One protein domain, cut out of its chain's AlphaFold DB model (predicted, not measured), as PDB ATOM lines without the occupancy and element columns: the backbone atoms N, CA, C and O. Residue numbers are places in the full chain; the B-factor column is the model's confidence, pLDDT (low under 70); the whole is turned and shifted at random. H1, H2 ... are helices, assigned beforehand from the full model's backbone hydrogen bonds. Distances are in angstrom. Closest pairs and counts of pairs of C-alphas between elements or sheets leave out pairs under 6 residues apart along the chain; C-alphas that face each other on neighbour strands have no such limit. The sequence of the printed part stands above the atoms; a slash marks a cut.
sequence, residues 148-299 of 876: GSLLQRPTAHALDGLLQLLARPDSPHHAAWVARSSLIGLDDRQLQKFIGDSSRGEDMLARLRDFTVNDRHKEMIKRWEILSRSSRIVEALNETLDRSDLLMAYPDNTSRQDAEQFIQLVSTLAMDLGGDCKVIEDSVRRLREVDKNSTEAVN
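AT A GLANCE: This is residues 148 to 299 of the 876 residues of the protein "DNA helicase" of Euryarchaeota archaeon (UniProt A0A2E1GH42). A compact block of helices has H1 at its core, with H2, H6, H8 and H9 packed round it and H5 meeting its end. H3 and H4 lie beyond H2, at the end away from H8. The printed part has 152 residues with nine named helices, H1 to H9 in order, and no named strand: all helix. The radius of gyration of the C-alphas is 14.7 A, and the spans are 40 by 33 by 25 A.

IN THESE COORDINATES: Find C-alpha 253 at (349.059, 220.079, 213.832); from there H8 runs 30.1 A to C-alpha 273 at (376.579, 232.206, 212.156). Look next for H1, residues 154 to 167, 20.3 A; H5, 215 to 229, 21.3 A; H9, 277 to 290, 19.8 A; and H6, 233 to 243, 15.0 A. The shorter ones are H2, 172 to 180, H3, 188 to 196, H4, 204 to 211, and H7, 246 to 249.

HOW THE PARTS SIT: Start at the hub, H1, whose residues 154 to 159 touch H8 at a shallow tilt of 31 degrees; C-alphas 156 and 259 are closest, 4.9 A. H1, H6 and H8 form an up-and-down bundle, each running against the one before. H1 and H2 are a hairpin, with C-alphas 165 and 174 closest, 5.0 A. H4 and H5 are another, with C-alphas 209 and 218 closest, 4.9 A. H3 touches H2, with C-alphas 172 and 195 closest, 6.4 A, and is apart from H8. H9 touches H1, with C-alphas 167 and 278 closest, 5.2 A. H7 is close to H8 but not clearly touching. Every O i to N i+4 pair is within hydrogen-bond range in the helices but H7, too short for one.

THE WHOLE: The farthest C-alphas, of Ser 199 and Asn 299, are 42.5 A apart. The printed part has no cut, and no link is long. Confidence is under 70 at residue 148 and residues 290 to 299.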
ATOM      1  N   GLY A 148     351.821 230.282 202.975       68.00
ATOM      2  CA  GLY A 148     352.275 231.672 203.147       68.00
ATOM      3  C   GLY A 148     353.771 231.834 203.456       68.00
ATOM      4  O   GLY A 148     354.588 231.029 203.032       68.00
ATOM      5  N   SER A 149     354.127 232.893 204.184       76.81
ATOM      6  CA  SER A 149     355.462 233.052 204.770       76.81
ATOM      7  C   SER A 149     355.482 232.417 206.158       76.81
ATOM      8  O   SER A 149     354.640 232.776 206.985       76.81
ATOM      9  N   LEU A 150     356.460 231.547 206.440       85.12
ATOM     10  CA  LEU A 150     356.655 230.909 207.746       85.12
ATOM     11  C   LEU A 150     356.690 231.944 208.881       85.12
ATOM     12  O   LEU A 150     356.011 231.789 209.885       85.12
ATOM     13  N   LEU A 151     357.395 233.063 208.690       87.56
ATOM     14  CA  LEU A 151     357.546 234.117 209.706       87.56
ATOM     15  C   LEU A 151     356.254 234.912 209.983       87.56
ATOM     16  O   LEU A 151     356.189 235.691 210.933       87.56
ATOM     17  N   GLN A 152     355.227 234.748 209.145       85.44
ATOM     18  CA  GLN A 152     353.899 235.340 209.342       85.44
ATOM     19  C   GLN A 152     352.907 234.360 209.976       85.44
ATOM     20  O   GLN A 152     351.791 234.758 210.310       85.44
ATOM     21  N   ARG A 153     353.285 233.084 210.127       87.50
ATOM     22  CA  ARG A 153     352.447 232.069 210.766       87.50
ATOM     23  C   ARG A 153     352.276 232.406 212.245       87.50
ATOM     24  O   ARG A 153     353.261 232.803 212.859       87.50
ATOM     25  N   PRO A 154     351.078 232.275 212.843       91.12
ATOM     26  CA  PRO A 154     350.821 232.809 214.183       91.12
ATOM     27  C   PRO A 154     351.794 232.317 215.263       91.12
ATOM     28  O   PRO A 154     352.284 233.121 216.058       91.12
ATOM     29  N   THR A 155     352.128 231.024 215.257       95.12
ATOM     30  CA  THR A 155     353.057 230.424 216.225       95.12
ATOM     31  C   THR A 155     354.497 230.880 216.005       95.12
ATOM     32  O   THR A 155     355.134 231.378 216.933       95.12
ATOM     33  N   ALA A 156     354.990 230.801 214.769       94.38
ATOM     34  CA  ALA A 156     356.315 231.294 214.392       94.38
ATOM     35  C   ALA A 156     356.467 232.805 214.634       94.38
ATOM     36  O   ALA A 156     357.508 233.252 215.093       94.38
ATOM     37  N   HIS A 157     355.420 233.594 214.387       94.56
ATOM     38  CA  HIS A 157     355.398 235.037 214.612       94.56
ATOM     39  C   HIS A 157     355.537 235.390 216.099       94.56
ATOM     40  O   HIS A 157     356.262 236.320 216.444       94.56
ATOM     41  N   ALA A 158     354.879 234.643 216.992       96.88
ATOM     42  CA  ALA A 158     355.043 234.823 218.434       96.88
ATOM     43  C   ALA A 158     356.470 234.467 218.895       96.88
ATOM     44  O   ALA A 158     357.076 235.211 219.669       96.88
ATOM     45  N   LEU A 159     357.029 233.366 218.377       97.62
ATOM     46  CA  LEU A 159     358.398 232.932 218.677       97.62
ATOM     47  C   LEU A 159     359.468 233.868 218.086       97.62
ATOM     48  O   LEU A 159     360.490 234.097 218.728       97.62
ATOM     49  N   ASP A 160     359.233 234.453 216.910       95.81
ATOM     50  CA  ASP A 160     360.080 235.500 216.330       95.81
ATOM     51  C   ASP A 160     360.070 236.737 217.226       95.81
ATOM     52  O   ASP A 160     361.130 237.198 217.633       95.81
ATOM     53  N   GLY A 161     358.896 237.207 217.661       96.31
ATOM     54  CA  GLY A 161     358.806 238.292 218.641       96.31
ATOM     55  C   GLY A 161     359.642 238.027 219.899       96.31
ATOM     56  O   GLY A 161     360.378 238.912 220.347       96.31
ATOM     57  N   LEU A 162     359.600 236.793 220.418       97.50
ATOM     58  CA  LEU A 162     360.431 236.376 221.547       97.50
ATOM     59  C   LEU A 162     361.923 236.414 221.200       97.50
ATOM     60  O   LEU A 162     362.679 237.038 221.934       97.50
ATOM     61  N   LEU A 163     362.353 235.830 220.079       96.94
ATOM     62  CA  LEU A 163     363.747 235.892 219.620       96.94
ATOM     63  C   LEU A 163     364.260 237.343 219.545       96.94
ATOM     64  O   LEU A 163     365.354 237.641 220.028       96.94
ATOM     65  N   GLN A 164     363.452 238.249 218.988       95.88
ATOM     66  CA  GLN A 164     363.784 239.671 218.840       95.88
ATOM     67  C   GLN A 164     363.922 240.368 220.205       95.88
ATOM     68  O   GLN A 164     364.792 241.226 220.379       95.88
ATOM     69  N   LEU A 165     363.096 239.993 221.187       96.25
ATOM     70  CA  LEU A 165     363.191 240.501 222.558       96.25
ATOM     71  C   LEU A 165     364.389 239.910 223.313       96.25
ATOM     72  O   LEU A 165     365.105 240.649 223.980       96.25
ATOM     73  N   LEU A 166     364.652 238.607 223.180       95.00
ATOM     74  CA  LEU A 166     365.786 237.948 223.834       95.00
ATOM     75  C   LEU A 166     367.128 238.540 223.385       95.00
ATOM     76  O   LEU A 166     368.041 238.653 224.201       95.00
ATOM     77  N   ALA A 167     367.251 238.921 222.110       93.44
ATOM     78  CA  ALA A 167     368.460 239.542 221.570       93.44
ATOM     79  C   ALA A 167     368.604 241.031 221.941       93.44
ATOM     80  O   ALA A 167     369.727 241.543 222.030       93.44
ATOM     81  N   ARG A 168     367.481 241.740 222.140       93.12
ATOM     82  CA  ARG A 168     367.434 243.160 222.536       93.12
ATOM     83  C   ARG A 168     366.402 243.390 223.649       93.12
ATOM     84  O   ARG A 168     365.309 243.897 223.364       93.12
ATOM     85  N   PRO A 169     366.744 243.039 224.907       93.44
ATOM     86  CA  PRO A 169     365.833 243.163 226.046       93.44
ATOM     87  C   PRO A 169     365.396 244.599 226.335       93.44
ATOM     88  O   PRO A 169     364.384 244.809 226.982       93.44
ATOM     89  N   ASP A 170     366.122 245.597 225.839       93.56
ATOM     90  CA  ASP A 170     365.856 247.024 226.023       93.56
ATOM     91  C   ASP A 170     364.885 247.622 224.989       93.56
ATOM     92  O   ASP A 170     364.628 248.826 225.009       93.56
ATOM     93  N   SER A 171     364.347 246.812 224.067       94.50
ATOM     94  CA  SER A 171     363.449 247.253 222.992       94.50
ATOM     95  C   SER A 171     361.977 247.252 223.430       94.50
ATOM     96  O   SER A 171     361.368 246.178 223.518       94.50
ATOM     97  N   PRO A 172     361.322 248.425 223.593       94.69
ATOM     98  CA  PRO A 172     359.901 248.473 223.939       94.69
ATOM     99  C   PRO A 172     359.012 247.899 222.831       94.69
ATOM    100  O   PRO A 172     357.954 247.346 223.107       94.69
ATOM    101  N   HIS A 173     359.451 247.991 221.570       94.44
ATOM    102  CA  HIS A 173     358.730 247.433 220.428       94.44
ATOM    103  C   HIS A 173     358.672 245.899 220.481       94.44
ATOM    104  O   HIS A 173     357.593 245.323 220.348       94.44
ATOM    105  N   HIS A 174     359.805 245.230 220.725       95.50
ATOM    106  CA  HIS A 174     359.835 243.765 220.832       95.50
ATOM    107  C   HIS A 174     359.130 243.286 222.103       95.50
ATOM    108  O   HIS A 174     358.406 242.292 222.074       95.50
ATOM    109  N   ALA A 175     359.257 244.041 223.197       96.12
ATOM    110  CA  ALA A 175     358.534 243.763 224.429       96.12
ATOM    111  C   ALA A 175     357.016 243.839 224.228       96.12
ATOM    112  O   ALA A 175     356.295 242.953 224.678       96.12
ATOM    113  N   ALA A 176     356.530 244.854 223.507       96.25
ATOM    114  CA  ALA A 176     355.114 244.991 223.187       96.25
ATOM    115  C   ALA A 176     354.603 243.840 222.309       96.25
ATOM    116  O   ALA A 176     353.503 243.337 222.534       96.25
ATOM    117  N   TRP A 177     355.415 243.400 221.345       96.31
ATOM    118  CA  TRP A 177     355.098 242.265 220.482       96.31
ATOM    119  C   TRP A 177     354.906 240.978 221.299       96.31
ATOM    120  O   TRP A 177     353.851 240.349 221.206       96.31
ATOM    121  N   VAL A 178     355.863 240.629 222.166       96.75
ATOM    122  CA  VAL A 178     355.754 239.451 223.045       96.75
ATOM    123  C   VAL A 178     354.584 239.594 224.016       96.75
ATOM    124  O   VAL A 178     353.771 238.677 224.130       96.75
ATOM    125  N   ALA A 179     354.448 240.753 224.664       95.62
ATOM    126  CA  ALA A 179     353.411 241.001 225.660       95.62
ATOM    127  C   ALA A 179     351.986 240.899 225.089       95.62
ATOM    128  O   ALA A 179     351.082 240.437 225.783       95.62
ATOM    129  N   ARG A 180     351.778 241.302 223.827       94.94
ATOM    130  CA  ARG A 180     350.470 241.231 223.154       94.94
ATOM    131  C   ARG A 180     350.163 239.859 222.547       94.94
ATOM    132  O   ARG A 180     348.995 239.571 222.278       94.94
ATOM    133  N   SER A 181     351.191 239.043 222.305       94.50
ATOM    134  CA  SER A 181     351.061 237.691 221.748       94.50
ATOM    135  C   SER A 181     350.402 236.713 222.730       94.50
ATOM    136  O   SER A 181     350.285 237.004 223.921       94.50
ATOM    137  N   SER A 182     350.038 235.519 222.254       91.75
ATOM    138  CA  SER A 182     349.515 234.426 223.092       91.75
ATOM    139  C   SER A 182     350.522 233.870 224.107       91.75
ATOM    140  O   SER A 182     350.137 233.059 224.940       91.75
ATOM    141  N   LEU A 183     351.786 234.312 224.082       93.62
ATOM    142  CA  LEU A 183     352.767 233.963 225.113       93.62
ATOM    143  C   LEU A 183     352.468 234.636 226.461       93.62
ATOM    144  O   LEU A 183     352.835 234.087 227.495       93.62
ATOM    145  N   ILE A 184     351.848 235.823 226.449       93.75
ATOM    146  CA  ILE A 184     351.561 236.616 227.659       93.75
ATOM    147  C   ILE A 184     350.099 237.080 227.704       93.75
ATOM    148  O   ILE A 184     349.467 236.992 228.755       93.75
ATOM    149  N   GLY A 185     349.564 237.579 226.584       91.50
ATOM    150  CA  GLY A 185     348.149 237.915 226.432       91.50
ATOM    151  C   GLY A 185     347.692 239.228 227.077       91.50
ATOM    152  O   GLY A 185     346.545 239.304 227.511       91.50
ATOM    153  N   LEU A 186     348.540 240.265 227.154       93.75
ATOM    154  CA  LEU A 186     348.111 241.570 227.679       93.75
ATOM    155  C   LEU A 186     347.062 242.225 226.771       93.75
ATOM    156  O   LEU A 186     347.233 242.286 225.552       93.75
ATOM    157  N   ASP A 187     346.008 242.782 227.370       93.69
ATOM    158  CA  ASP A 187     345.069 243.651 226.660       93.69
ATOM    159  C   ASP A 187     345.682 245.035 226.361       93.69
ATOM    160  O   ASP A 187     346.748 245.395 226.867       93.69
ATOM    161  N   ASP A 188     345.011 245.846 225.539       94.38
ATOM    162  CA  ASP A 188     345.548 247.143 225.105       94.38
ATOM    163  C   ASP A 188     345.758 248.121 226.283       94.38
ATOM    164  O   ASP A 188     346.677 248.943 226.267       94.38
ATOM    165  N   ARG A 189     344.949 248.018 227.349       95.19
ATOM    166  CA  ARG A 189     345.085 248.851 228.556       95.19
ATOM    167  C   ARG A 189     346.293 248.417 229.387       95.19
ATOM    168  O   ARG A 189     347.017 249.271 229.900       95.19
ATOM    169  N   GLN A 190     346.493 247.116 229.561       95.00
ATOM    170  CA  GLN A 190     347.631 246.526 230.259       95.00
ATOM    171  C   GLN A 190     348.927 246.795 229.493       95.00
ATOM    172  O   GLN A 190     349.900 247.232 230.100       95.00
ATOM    173  N   LEU A 191     348.915 246.630 228.169       94.38
ATOM    174  CA  LEU A 191     350.048 246.919 227.296       94.38
ATOM    175  C   LEU A 191     350.476 248.388 227.395       94.38
ATOM    176  O   LEU A 191     351.663 248.675 227.552       94.38
ATOM    177  N   GLN A 192     349.513 249.317 227.373       94.12
ATOM    178  CA  GLN A 192     349.797 250.744 227.525       94.12
ATOM    179  C   GLN A 192     350.443 251.064 228.880       94.12
ATOM    180  O   GLN A 192     351.350 251.889 228.927       94.12
ATOM    181  N   LYS A 193     350.017 250.414 229.971       94.06
ATOM    182  CA  LYS A 193     350.653 250.571 231.293       94.06
ATOM    183  C   LYS A 193     352.057 249.969 231.328       94.06
ATOM    184  O   LYS A 193     352.984 250.582 231.845       94.06
ATOM    185  N   PHE A 194     352.223 248.782 230.751       94.12
ATOM    186  CA  PHE A 194     353.508 248.096 230.694       94.12
ATOM    187  C   PHE A 194     354.561 248.929 229.947       94.12
ATOM    188  O   PHE A 194     355.638 249.171 230.490       94.12
ATOM    189  N   ILE A 195     354.238 249.415 228.744       93.62
ATOM    190  CA  ILE A 195     355.173 250.161 227.885       93.62
ATOM    191  C   ILE A 195     355.259 251.644 228.262       93.62
ATOM    192  O   ILE A 195     356.352 252.210 228.271       93.62
ATOM    193  N   GLY A 196     354.124 252.281 228.560       89.31
ATOM    194  CA  GLY A 196     354.025 253.727 228.773       89.31
ATOM    195  C   GLY A 196     354.827 254.234 229.969       89.31
ATOM    196  O   GLY A 196     355.376 255.330 229.906       89.31
ATOM    197  N   ASP A 197     354.952 253.412 231.011       85.88
ATOM    198  CA  ASP A 197     355.678 253.750 232.238       85.88
ATOM    199  C   ASP A 197     357.150 253.270 232.213       85.88
ATOM    200  O   ASP A 197     357.796 253.212 233.262       85.88
ATOM    201  N   SER A 198     357.665 252.845 231.050       90.31
ATOM    202  CA  SER A 198     359.053 252.393 230.891       90.31
ATOM    203  C   SER A 198     360.037 253.561 230.764       90.31
ATOM    204  O   SER A 198     359.725 254.630 230.233       90.31
ATOM    205  N   SER A 199     361.256 253.354 231.254       89.31
ATOM    206  CA  SER A 199     362.377 254.280 231.116       89.31
ATOM    207  C   SER A 199     363.294 253.880 229.954       89.31
ATOM    208  O   SER A 199     363.343 252.732 229.513       89.31
ATOM    209  N   ARG A 200     364.028 254.850 229.395       86.31
ATOM    210  CA  ARG A 200     364.895 254.599 228.235       86.31
ATOM    211  C   ARG A 200     366.053 253.671 228.621       86.31
ATOM    212  O   ARG A 200     366.861 254.038 229.469       86.31
ATOM    213  N   GLY A 201     366.176 252.541 227.925       86.81
ATOM    214  CA  GLY A 201     367.222 251.543 228.178       86.81
ATOM    215  C   GLY A 201     366.910 250.597 229.341       86.81
ATOM    216  O   GLY A 201     367.799 249.875 229.782       86.81
ATOM    217  N   GLU A 202     365.678 250.616 229.855       92.69
ATOM    218  CA  GLU A 202     365.210 249.650 230.846       92.69
ATOM    219  C   GLU A 202     365.175 248.235 230.263       92.69
ATOM    220  O   GLU A 202     364.802 248.045 229.107       92.69
ATOM    221  N   ASP A 203     365.533 247.239 231.072       93.38
ATOM    222  CA  ASP A 203     365.384 245.833 230.700       93.38
ATOM    223  C   ASP A 203     363.895 245.460 230.693       93.38
ATOM    224  O   ASP A 203     363.260 245.263 231.736       93.38
ATOM    225  N   MET A 204     363.326 245.365 229.493       95.38
ATOM    226  CA  MET A 204     361.912 245.083 229.302       95.38
ATOM    227  C   MET A 204     361.547 243.639 229.657       95.38
ATOM    228  O   MET A 204     360.378 243.397 229.947       95.38
ATOM    229  N   LEU A 205     362.494 242.688 229.677       93.50
ATOM    230  CA  LEU A 205     362.237 241.328 230.175       93.50
ATOM    231  C   LEU A 205     362.046 241.350 231.691       93.50
ATOM    232  O   LEU A 205     361.052 240.823 232.193       93.50
ATOM    233  N   ALA A 206     362.953 242.010 232.416       93.12
ATOM    234  CA  ALA A 206     362.830 242.172 233.864       93.12
ATOM    235  C   ALA A 206     361.536 242.917 234.228       93.12
ATOM    236  O   ALA A 206     360.784 242.481 235.100       93.12
ATOM    237  N   ARG A 207     361.220 243.983 233.488       94.50
ATOM    238  CA  ARG A 207     359.970 244.724 233.663       94.50
ATOM    239  C   ARG A 207     358.737 243.867 233.377       94.50
ATOM    240  O   ARG A 207     357.764 243.936 234.123       94.50
ATOM    241  N   LEU A 208     358.752 243.066 232.307       94.31
ATOM    242  CA  LEU A 208     357.630 242.193 231.952       94.31
ATOM    243  C   LEU A 208     357.385 241.158 233.050       94.31
ATOM    244  O   LEU A 208     356.236 240.949 233.431       94.31
ATOM    245  N   ARG A 209     358.454 240.575 233.609       94.19
ATOM    246  CA  ARG A 209     358.371 239.665 234.761       94.19
ATOM    247  C   ARG A 209     357.649 240.332 235.925       94.19
ATOM    248  O   ARG A 209     356.691 239.770 236.447       94.19
ATOM    249  N   ASP A 210     358.068 241.537 236.293       91.69
ATOM    250  CA  ASP A 210     357.519 242.245 237.452       91.69
ATOM    251  C   ASP A 210     356.081 242.749 237.203       91.69
ATOM    252  O   ASP A 210     355.292 242.884 238.140       91.69
ATOM    253  N   PHE A 211     355.710 242.978 235.938       92.25
ATOM    254  CA  PHE A 211     354.352 243.346 235.529       92.25
ATOM    255  C   PHE A 211     353.384 242.153 235.525       92.25
ATOM    256  O   PHE A 211     352.190 242.316 235.795       92.25
ATOM    257  N   THR A 212     353.864 240.948 235.205       88.06
ATOM    258  CA  THR A 212     353.017 239.748 235.187       88.06
ATOM    259  C   THR A 212     352.614 239.312 236.594       88.06
ATOM    260  O   THR A 212     353.434 239.230 237.503       88.06
ATOM    261  N   VAL A 213     351.332 238.986 236.782       80.75
ATOM    262  CA  VAL A 213     350.798 238.560 238.091       80.75
ATOM    263  C   VAL A 213     350.941 237.046 238.299       80.75
ATOM    264  O   VAL A 213     351.149 236.610 239.427       80.75
ATOM    265  N   ASN A 214     350.879 236.261 237.218       86.56
ATOM    266  CA  ASN A 214     350.957 234.798 237.237       86.56
ATOM    267  C   ASN A 214     352.389 234.311 237.524       86.56
ATOM    268  O   ASN A 214     353.310 234.629 236.774       86.56
ATOM    269  N   ASP A 215     352.564 233.495 238.565       87.75
ATOM    270  CA  ASP A 215     353.874 232.974 238.970       87.75
ATOM    271  C   ASP A 215     354.524 232.079 237.904       87.75
ATOM    272  O   ASP A 215     355.733 232.173 237.692       87.75
ATOM    273  N   ARG A 216     353.740 231.308 237.134       89.62
ATOM    274  CA  ARG A 216     354.275 230.531 236.001       89.62
ATOM    275  C   ARG A 216     354.833 231.433 234.902       89.62
ATOM    276  O   ARG A 216     355.887 231.137 234.344       89.62
ATOM    277  N   HIS A 217     354.167 232.553 234.606       91.62
ATOM    278  CA  HIS A 217     354.696 233.536 233.652       91.62
ATOM    279  C   HIS A 217     355.977 234.180 234.186       91.62
ATOM    280  O   HIS A 217     356.946 234.302 233.439       91.62
ATOM    281  N   LYS A 218     356.028 234.527 235.480       93.38
ATOM    282  CA  LYS A 218     357.238 235.088 236.098       93.38
ATOM    283  C   LYS A 218     358.431 234.143 235.983       93.38
ATOM    284  O   LYS A 218     359.510 234.589 235.593       93.38
ATOM    285  N   GLU A 219     358.251 232.857 236.287       93.81
ATOM    286  CA  GLU A 219     359.333 231.870 236.173       93.81
ATOM    287  C   GLU A 219     359.741 231.632 234.713       93.81
ATOM    288  O   GLU A 219     360.936 231.531 234.436       93.81
ATOM    289  N   MET A 220     358.803 231.658 233.758       94.31
ATOM    290  CA  MET A 220     359.125 231.615 232.324       94.31
ATOM    291  C   MET A 220     359.965 232.813 231.871       94.31
ATOM    292  O   MET A 220     360.993 232.643 231.222       94.31
ATOM    293  N   ILE A 221     359.578 234.033 232.240       95.31
ATOM    294  CA  ILE A 221     360.303 235.243 231.829       95.31
ATOM    295  C   ILE A 221     361.683 235.300 232.495       95.31
ATOM    296  O   ILE A 221     362.678 235.676 231.877       95.31
ATOM    297  N   LYS A 222     361.784 234.863 233.751       94.06
ATOM    298  CA  LYS A 222     363.070 234.691 234.434       94.06
ATOM    299  C   LYS A 222     363.940 233.639 233.742       94.06
ATOM    300  O   LYS A 222     365.152 233.822 233.634       94.06
ATOM    301  N   ARG A 223     363.344 232.558 233.233       93.31
ATOM    302  CA  ARG A 223     364.051 231.558 232.428       93.31
ATOM    303  C   ARG A 223     364.562 232.146 231.113       93.31
ATOM    304  O   ARG A 223     365.724 231.926 230.774       93.31
ATOM    305  N   TRP A 224     363.757 232.961 230.433       94.75
ATOM    306  CA  TRP A 224     364.171 233.726 229.254       94.75
ATOM    307  C   TRP A 224     365.370 234.638 229.538       94.75
ATOM    308  O   TRP A 224     366.325 234.639 228.764       94.75
ATOM    309  N   GLU A 225     365.367 235.354 230.667       92.19
ATOM    310  CA  GLU A 225     366.482 236.208 231.107       92.19
ATOM    311  C   GLU A 225     367.787 235.403 231.275       92.19
ATOM    312  O   GLU A 225     368.848 235.813 230.795       92.19
ATOM    313  N   ILE A 226     367.717 234.226 231.908       89.31
ATOM    314  CA  ILE A 226     368.872 233.337 232.126       89.31
ATOM    315  C   ILE A 226     369.413 232.783 230.798       89.31
ATOM    316  O   ILE A 226     370.627 232.786 230.560       89.31
ATOM    317  N   LEU A 227     368.526 232.298 229.927       88.94
ATOM    318  CA  LEU A 227     368.919 231.675 228.661       88.94
ATOM    319  C   LEU A 227     369.434 232.701 227.646       88.94
ATOM    320  O   LEU A 227     370.410 232.422 226.951       88.94
ATOM    321  N   SER A 228     368.858 233.906 227.612       87.44
ATOM    322  CA  SER A 228     369.360 235.014 226.785       87.44
ATOM    323  C   SER A 228     370.787 235.404 227.176       87.44
ATOM    324  O   SER A 228     371.669 235.445 226.319       87.44
ATOM    325  N   ARG A 229     371.069 235.578 228.477       84.44
ATOM    326  CA  ARG A 229     372.418 235.927 228.969       84.44
ATOM    327  C   ARG A 229     373.486 234.867 228.690       84.44
ATOM    328  O   ARG A 229     374.670 235.182 228.740       84.44
ATOM    329  N   SER A 230     373.080 233.626 228.432       78.88
ATOM    330  CA  SER A 230     373.976 232.505 228.121       78.88
ATOM    331  C   SER A 230     373.970 232.112 226.639       78.88
ATOM    332  O   SER A 230     374.495 231.058 226.297       78.88
ATOM    333  N   SER A 231     373.388 232.938 225.761       79.25
ATOM    334  CA  SER A 231     373.254 232.688 224.316       79.25
ATOM    335  C   SER A 231     372.544 231.374 223.951       79.25
ATOM    336  O   SER A 231     372.726 230.826 222.866       79.25
ATOM    337  N   ARG A 232     371.676 230.867 224.835       84.50
ATOM    338  CA  ARG A 232     370.911 229.617 224.658       84.50
ATOM    339  C   ARG A 232     369.511 229.890 224.104       84.50
ATOM    340  O   ARG A 232     368.510 229.393 224.614       84.50
ATOM    341  N   ILE A 233     369.423 230.690 223.041       88.94
ATOM    342  CA  ILE A 233     368.134 231.125 222.470       88.94
ATOM    343  C   ILE A 233     367.303 229.981 221.887       88.94
ATOM    344  O   ILE A 233     366.091 229.978 222.053       88.94
ATOM    345  N   VAL A 234     367.927 228.983 221.255       91.38
ATOM    346  CA  VAL A 234     367.205 227.818 220.708       91.38
ATOM    347  C   VAL A 234     366.520 227.042 221.831       91.38
ATOM    348  O   VAL A 234     365.383 226.604 221.686       91.38
ATOM    349  N   GLU A 235     367.182 226.913 222.978       90.88
ATOM    350  CA  GLU A 235     366.589 226.303 224.164       90.88
ATOM    351  C   GLU A 235     365.462 227.161 224.732       90.88
ATOM    352  O   GLU A 235     364.408 226.621 225.046       90.88
ATOM    353  N   ALA A 236     365.627 228.488 224.769       93.62
ATOM    354  CA  ALA A 236     364.562 229.391 225.202       93.62
ATOM    355  C   ALA A 236     363.307 229.252 224.327       93.62
ATOM    356  O   ALA A 236     362.197 229.222 224.854       93.62
ATOM    357  N   LEU A 237     363.465 229.122 223.005       96.19
ATOM    358  CA  LEU A 237     362.345 228.913 222.085       96.19
ATOM    359  C   LEU A 237     361.683 227.539 222.279       96.19
ATOM    360  O   LEU A 237     360.458 227.471 222.331       96.19
ATOM    361  N   ASN A 238     362.469 226.467 222.436       95.19
ATOM    362  CA  ASN A 238     361.941 225.121 222.697       95.19
ATOM    363  C   ASN A 238     361.194 225.044 224.034       95.19
ATOM    364  O   ASN A 238     360.058 224.581 224.079       95.19
ATOM    365  N   GLU A 239     361.793 225.544 225.120       94.00
ATOM    366  CA  GLU A 239     361.143 225.571 226.435       94.00
ATOM    367  C   GLU A 239     359.871 226.428 226.407       94.00
ATOM    368  O   GLU A 239     358.872 226.063 227.021       94.00
ATOM    369  N   THR A 240     359.865 227.527 225.645       95.81
ATOM    370  CA  THR A 240     358.658 228.340 225.451       95.81
ATOM    371  C   THR A 240     357.575 227.564 224.716       95.81
ATOM    372  O   THR A 240     356.427 227.581 225.153       95.81
ATOM    373  N   LEU A 241     357.908 226.877 223.622       95.94
ATOM    374  CA  LEU A 241     356.940 226.089 222.862       95.94
ATOM    375  C   LEU A 241     356.296 224.994 223.728       95.94
ATOM    376  O   LEU A 241     355.081 224.819 223.682       95.94
ATOM    377  N   ASP A 242     357.100 224.318 224.551       91.38
ATOM    378  CA  ASP A 242     356.661 223.219 225.417       91.38
ATOM    379  C   ASP A 242     355.870 223.677 226.653       91.38
ATOM    380  O   ASP A 242     355.063 222.913 227.188       91.38
ATOM    381  N   ARG A 243     356.152 224.877 227.179       91.06
ATOM    382  CA  ARG A 243     355.676 225.302 228.510       91.06
ATOM    383  C   ARG A 243     354.746 226.515 228.508       91.06
ATOM    384  O   ARG A 243     354.230 226.853 229.577       91.06
ATOM    385  N   SER A 244     354.563 227.180 227.369       91.44
ATOM    386  CA  SER A 244     353.628 228.304 227.209       91.44
ATOM    387  C   SER A 244     352.270 227.854 226.666       91.44
ATOM    388  O   SER A 244     352.107 226.732 226.189       91.44
ATOM    389  N   ASP A 245     351.311 228.778 226.655       88.69
ATOM    390  CA  ASP A 245     349.976 228.555 226.094       88.69
ATOM    391  C   ASP A 245     349.939 228.694 224.558       88.69
ATOM    392  O   ASP A 245     348.863 228.710 223.955       88.69
ATOM    393  N   LEU A 246     351.092 228.773 223.880       93.19
ATOM    394  CA  LEU A 246     351.156 228.984 222.432       93.19
ATOM    395  C   LEU A 246     350.403 227.900 221.648       93.19
ATOM    396  O   LEU A 246     349.574 228.221 220.798       93.19
ATOM    397  N   LEU A 247     350.653 226.626 221.963       92.12
ATOM    398  CA  LEU A 247     349.965 225.491 221.334       92.12
ATOM    399  C   LEU A 247     348.565 225.247 221.911       92.12
ATOM    400  O   LEU A 247     347.788 224.499 221.332       92.12
ATOM    401  N   MET A 248     348.202 225.899 223.016       88.19
ATOM    402  CA  MET A 248     346.815 225.930 223.481       88.19
ATOM    403  C   MET A 248     345.990 226.930 222.663       88.19
ATOM    404  O   MET A 248     344.851 226.644 222.296       88.19
ATOM    405  N   ALA A 249     346.576 228.086 222.337       88.81
ATOM    406  CA  ALA A 249     345.969 229.087 221.467       88.81
ATOM    407  C   ALA A 249     345.865 228.604 220.008       88.81
ATOM    408  O   ALA A 249     344.901 228.944 219.320       88.81
ATOM    409  N   TYR A 250     346.827 227.791 219.558       88.69
ATOM    410  CA  TYR A 250     346.895 227.229 218.206       88.69
ATOM    411  C   TYR A 250     347.091 225.699 218.248       88.69
ATOM    412  O   TYR A 250     348.208 225.216 218.050       88.69
ATOM    413  N   PRO A 251     346.027 224.928 218.544       84.81
ATOM    414  CA  PRO A 251     346.124 223.498 218.858       84.81
ATOM    415  C   PRO A 251     346.208 222.569 217.641       84.81
ATOM    416  O   PRO A 251     346.263 221.351 217.806       84.81
ATOM    417  N   ASP A 252     346.165 223.099 216.421       79.88
ATOM    418  CA  ASP A 252     346.229 222.292 215.207       79.88
ATOM    419  C   ASP A 252     347.663 221.829 214.880       79.88
ATOM    420  O   ASP A 252     348.653 222.496 215.192       79.88
ATOM    421  N   ASN A 253     347.773 220.672 214.214       81.19
ATOM    422  CA  ASN A 253     349.059 220.079 213.832       81.19
ATOM    423  C   ASN A 253     349.903 221.016 212.960       81.19
ATOM    424  O   ASN A 253     351.123 221.055 213.110       81.19
ATOM    425  N   THR A 254     349.267 221.786 212.076       81.69
ATOM    426  CA  THR A 254     349.953 222.738 211.200       81.69
ATOM    427  C   THR A 254     350.660 223.819 212.012       81.69
ATOM    428  O   THR A 254     351.850 224.053 211.824       81.69
ATOM    429  N   SER A 255     349.970 224.430 212.974       87.50
ATOM    430  CA  SER A 255     350.540 225.448 213.861       87.50
ATOM    431  C   SER A 255     351.724 224.930 214.682       87.50
ATOM    432  O   SER A 255     352.680 225.676 214.929       87.50
ATOM    433  N   ARG A 256     351.700 223.648 215.073       90.50
ATOM    434  CA  ARG A 256     352.841 222.976 215.712       90.50
ATOM    435  C   ARG A 256     354.020 222.804 214.751       90.50
ATOM    436  O   ARG A 256     355.136 223.170 215.111       90.50
ATOM    437  N   GLN A 257     353.777 222.310 213.536       88.50
ATOM    438  CA  GLN A 257     354.815 222.171 212.506       88.50
ATOM    439  C   GLN A 257     355.443 223.527 212.149       88.50
ATOM    440  O   GLN A 257     356.659 223.610 212.008       88.50
ATOM    441  N   ASP A 258     354.643 224.596 212.061       90.56
ATOM    442  CA  ASP A 258     355.120 225.963 211.823       90.56
ATOM    443  C   ASP A 258     356.094 226.421 212.930       90.56
ATOM    444  O   ASP A 258     357.146 227.003 212.651       90.56
ATOM    445  N   ALA A 259     355.775 226.134 214.197       94.62
ATOM    446  CA  ALA A 259     356.639 226.464 215.329       94.62
ATOM    447  C   ALA A 259     357.957 225.672 215.295       94.62
ATOM    448  O   ALA A 259     359.034 226.249 215.456       94.62
ATOM    449  N   GLU A 260     357.879 224.363 215.042       94.25
ATOM    450  CA  GLU A 260     359.040 223.473 214.941       94.25
ATOM    451  C   GLU A 260     359.948 223.868 213.760       94.25
ATOM    452  O   GLU A 260     361.167 223.960 213.919       94.25
ATOM    453  N   GLN A 261     359.371 224.200 212.598       92.31
ATOM    454  CA  GLN A 261     360.105 224.714 211.434       92.31
ATOM    455  C   GLN A 261     360.813 226.036 211.739       92.31
ATOM    456  O   GLN A 261     361.962 226.225 211.333       92.31
ATOM    457  N   PHE A 262     360.165 226.950 212.468       95.06
ATOM    458  CA  PHE A 262     360.792 228.203 212.882       95.06
ATOM    459  C   PHE A 262     361.977 227.962 213.826       95.06
ATOM    460  O   PHE A 262     363.055 228.517 213.617       95.06
ATOM    461  N   ILE A 263     361.820 227.095 214.829       96.19
ATOM    462  CA  ILE A 263     362.914 226.741 215.745       96.19
ATOM    463  C   ILE A 263     364.064 226.078 214.981       96.19
ATOM    464  O   ILE A 263     365.226 226.410 215.218       96.19
ATOM    465  N   GLN A 264     363.759 225.196 214.026       94.44
ATOM    466  CA  GLN A 264     364.765 224.563 213.179       94.44
ATOM    467  C   GLN A 264     365.512 225.589 212.318       94.44
ATOM    468  O   GLN A 264     366.737 225.517 212.228       94.44
ATOM    469  N   LEU A 265     364.814 226.572 211.739       92.94
ATOM    470  CA  LEU A 265     365.433 227.685 211.011       92.94
ATOM    471  C   LEU A 265     366.420 228.449 211.906       92.94
ATOM    472  O   LEU A 265     367.563 228.675 211.508       92.94
ATOM    473  N   VAL A 266     366.003 228.811 213.122       93.19
ATOM    474  CA  VAL A 266     366.861 229.511 214.093       93.19
ATOM    475  C   VAL A 266     368.053 228.642 214.499       93.19
ATOM    476  O   VAL A 266     369.170 229.146 214.582       93.19
ATOM    477  N   SER A 267     367.846 227.339 214.702       91.75
ATOM    478  CA  SER A 267     368.917 226.395 215.032       91.75
ATOM    479  C   SER A 267     369.955 226.291 213.916       91.75
ATOM    480  O   SER A 267     371.150 226.311 214.201       91.75
ATOM    481  N   THR A 268     369.524 226.211 212.656       89.88
ATOM    482  CA  THR A 268     370.434 226.185 211.503       89.88
ATOM    483  C   THR A 268     371.233 227.487 211.415       89.88
ATOM    484  O   THR A 268     372.456 227.454 211.322       89.88
ATOM    485  N   LEU A 269     370.572 228.642 211.561       88.75
ATOM    486  CA  LEU A 269     371.256 229.941 211.583       88.75
ATOM    487  C   LEU A 269     372.261 230.054 212.737       88.75
ATOM    488  O   LEU A 269     373.334 230.627 212.557       88.75
ATOM    489  N   ALA A 270     371.939 229.506 213.909       86.81
ATOM    490  CA  ALA A 270     372.842 229.500 215.055       86.81
ATOM    491  C   ALA A 270     374.113 228.678 214.797       86.81
ATOM    492  O   ALA A 270     375.197 229.088 215.224       86.81
ATOM    493  N   MET A 271     373.985 227.553 214.083       84.44
ATOM    494  CA  MET A 271     375.114 226.719 213.665       84.44
ATOM    495  C   MET A 271     375.988 227.424 212.620       84.44
ATOM    496  O   MET A 271     377.212 227.399 212.738       84.44
ATOM    497  N   ASP A 272     375.372 228.093 211.642       83.19
ATOM    498  CA  ASP A 272     376.085 228.740 210.535       83.19
ATOM    499  C   ASP A 272     376.786 230.045 210.950       83.19
ATOM    500  O   ASP A 272     377.897 230.336 210.501       83.19
ATOM    501  N   LEU A 273     376.140 230.849 211.804       82.75
ATOM    502  CA  LEU A 273     376.579 232.206 212.156       82.75
ATOM    503  C   LEU A 273     377.314 232.292 213.499       82.75
ATOM    504  O   LEU A 273     377.836 233.352 213.837       82.75
ATOM    505  N   GLY A 274     377.378 231.191 214.252       70.00
ATOM    506  CA  GLY A 274     378.120 231.110 215.506       70.00
ATOM    507  C   GLY A 274     377.427 231.806 216.675       70.00
ATOM    508  O   GLY A 274     377.931 232.811 217.159       70.00
ATOM    509  N   GLY A 275     376.302 231.249 217.139       72.94
ATOM    510  CA  GLY A 275     375.711 231.436 218.480       72.94
ATOM    511  C   GLY A 275     375.304 232.849 218.948       72.94
ATOM    512  O   GLY A 275     374.536 232.961 219.904       72.94
ATOM    513  N   ASP A 276     375.774 233.928 218.316       83.44
ATOM    514  CA  ASP A 276     375.473 235.304 218.706       83.44
ATOM    515  C   ASP A 276     374.000 235.618 218.435       83.44
ATOM    516  O   ASP A 276     373.521 235.620 217.295       83.44
ATOM    517  N   CYS A 277     373.280 235.919 219.512       83.94
ATOM    518  CA  CYS A 277     371.844 236.142 219.479       83.94
ATOM    519  C   CYS A 277     371.448 237.308 218.568       83.94
ATOM    520  O   CYS A 277     370.435 237.206 217.881       83.94
ATOM    521  N   LYS A 278     372.232 238.394 218.518       90.06
ATOM    522  CA  LYS A 278     371.934 239.570 217.684       90.06
ATOM    523  C   LYS A 278     372.178 239.283 216.208       90.06
ATOM    524  O   LYS A 278     371.388 239.708 215.372       90.06
ATOM    525  N   VAL A 279     373.226 238.526 215.883       90.31
ATOM    526  CA  VAL A 279     373.537 238.138 214.495       90.31
ATOM    527  C   VAL A 279     372.463 237.202 213.931       90.31
ATOM    528  O   VAL A 279     372.012 237.375 212.790       90.31
ATOM    529  N   ILE A 280     372.019 236.232 214.732       90.06
ATOM    530  CA  ILE A 280     370.938 235.306 214.366       90.06
ATOM    531  C   ILE A 280     369.630 236.081 214.169       90.06
ATOM    532  O   ILE A 280     368.960 235.943 213.146       90.06
ATOM    533  N   GLU A 281     369.302 236.962 215.108       91.56
ATOM    534  CA  GLU A 281     368.096 237.787 215.092       91.56
ATOM    535  C   GLU A 281     368.049 238.790 213.925       91.56
ATOM    536  O   GLU A 281     367.016 238.906 213.257       91.56
ATOM    537  N   ASP A 282     369.162 239.456 213.601       91.44
ATOM    538  CA  ASP A 282     369.292 240.305 212.409       91.44
ATOM    539  C   ASP A 282     369.124 239.501 211.114       91.44
ATOM    540  O   ASP A 282     368.596 240.005 210.120       91.44
ATOM    541  N   SER A 283     369.551 238.239 211.100       90.31
ATOM    542  CA  SER A 283     369.380 237.354 209.946       90.31
ATOM    543  C   SER A 283     367.920 236.949 209.760       90.31
ATOM    544  O   SER A 283     367.404 237.069 208.649       90.31
ATOM    545  N   VAL A 284     367.218 236.592 210.838       91.25
ATOM    546  CA  VAL A 284     365.766 236.338 210.801       91.25
ATOM    547  C   VAL A 284     364.996 237.596 210.384       91.25
ATOM    548  O   VAL A 284     364.121 237.523 209.518       91.25
ATOM    549  N   ARG A 285     365.357 238.779 210.905       89.50
ATOM    550  CA  ARG A 285     364.745 240.049 210.479       89.50
ATOM    551  C   ARG A 285     364.964 240.320 208.992       89.50
ATOM    552  O   ARG A 285     364.010 240.677 208.304       89.50
ATOM    553  N   ARG A 286     366.180 240.117 208.473       87.19
ATOM    554  CA  ARG A 286     366.464 240.271 207.035       87.19
ATOM    555  C   ARG A 286     365.637 239.312 206.185       87.19
ATOM    556  O   ARG A 286     365.095 239.752 205.178       87.19
ATOM    557  N   LEU A 287     365.483 238.049 206.592       85.75
ATOM    558  CA  LEU A 287     364.615 237.094 205.888       85.75
ATOM    559  C   LEU A 287     363.165 237.593 205.829       85.75
ATOM    560  O   LEU A 287     362.540 237.560 204.771       85.75
ATOM    561  N   ARG A 288     362.659 238.146 206.936       84.56
ATOM    562  CA  ARG A 288     361.311 238.730 207.016       84.56
ATOM    563  C   ARG A 288     361.122 239.954 206.113       84.56
ATOM    564  O   ARG A 288     360.035 240.150 205.570       84.56
ATOM    565  N   GLU A 289     362.145 240.798 205.993       82.00
ATOM    566  CA  GLU A 289     362.085 242.073 205.262       82.00
ATOM    567  C   GLU A 289     362.367 241.937 203.761       82.00
ATOM    568  O   GLU A 289     361.693 242.580 202.955       82.00
ATOM    569  N   VAL A 290     363.355 241.118 203.387       69.38
ATOM    570  CA  VAL A 290     363.839 240.991 202.004       69.38
ATOM    571  C   VAL A 290     362.885 240.157 201.158       69.38
ATOM    572  O   VAL A 290     362.740 240.433 199.968       69.38
ATOM    573  N   ASP A 291     362.212 239.163 201.743       56.94
ATOM    574  CA  ASP A 291     361.511 238.182 200.928       56.94
ATOM    575  C   ASP A 291     360.275 237.583 201.605       56.94
ATOM    576  O   ASP A 291     360.298 236.541 202.260       56.94
ATOM    577  N   LYS A 292     359.130 238.236 201.376       54.50
ATOM    578  CA  LYS A 292     357.824 237.759 201.852       54.50
ATOM    579  C   LYS A 292     357.433 236.385 201.281       54.50
ATOM    580  O   LYS A 292     356.458 235.825 201.773       54.50
ATOM    581  N   ASN A 293     358.150 235.852 200.281       50.94
ATOM    582  CA  ASN A 293     357.792 234.619 199.580       50.94
ATOM    583  C   ASN A 293     358.889 233.525 199.561       50.94
ATOM    584  O   ASN A 293     358.581 232.439 199.078       50.94
ATOM    585  N   SER A 294     360.133 233.737 200.025       52.44
ATOM    586  CA  SER A 294     361.172 232.676 199.944       52.44
ATOM    587  C   SER A 294     361.219 231.712 201.116       52.44
ATOM    588  O   SER A 294     361.689 230.591 200.946       52.44
ATOM    589  N   THR A 295     360.723 232.110 202.287       61.53
ATOM    590  CA  THR A 295     360.630 231.213 203.447       61.53
ATOM    591  C   THR A 295     359.182 230.756 203.592       61.53
ATOM    592  O   THR A 295     358.455 231.229 204.465       61.53
ATOM    593  N   GLU A 296     358.721 229.925 202.653       64.56
ATOM    594  CA  GLU A 296     357.374 229.343 202.707       64.56
ATOM    595  C   GLU A 296     357.344 228.201 203.728       64.56
ATOM    596  O   GLU A 296     358.283 227.405 203.773       64.56
ATOM    597  N   ALA A 297     356.282 228.106 204.534       55.88
ATOM    598  CA  ALA A 297     356.106 226.956 205.419       55.88
ATOM    599  C   ALA A 297     355.806 225.707 204.578       55.88
ATOM    600  O   ALA A 297     354.931 225.727 203.698       55.88
ATOM    601  N   VAL A 298     356.562 224.638 204.828       63.69
ATOM    602  CA  VAL A 298     356.431 223.359 204.125       63.69
ATOM    603  C   VAL A 298     355.871 222.346 205.104       63.69
ATOM    604  O   VAL A 298     356.598 221.793 205.920       63.69
ATOM    605  N   ASN A 299     354.573 222.093 205.004       62.62
ATOM    606  CA  ASN A 299     353.896 221.162 205.894       62.62
ATOM    607  C   ASN A 299     353.908 219.757 205.286       62.62
ATOM    608  O   ASN A 299     353.655 219.589 204.089       62.62
TER     609      ASN A 299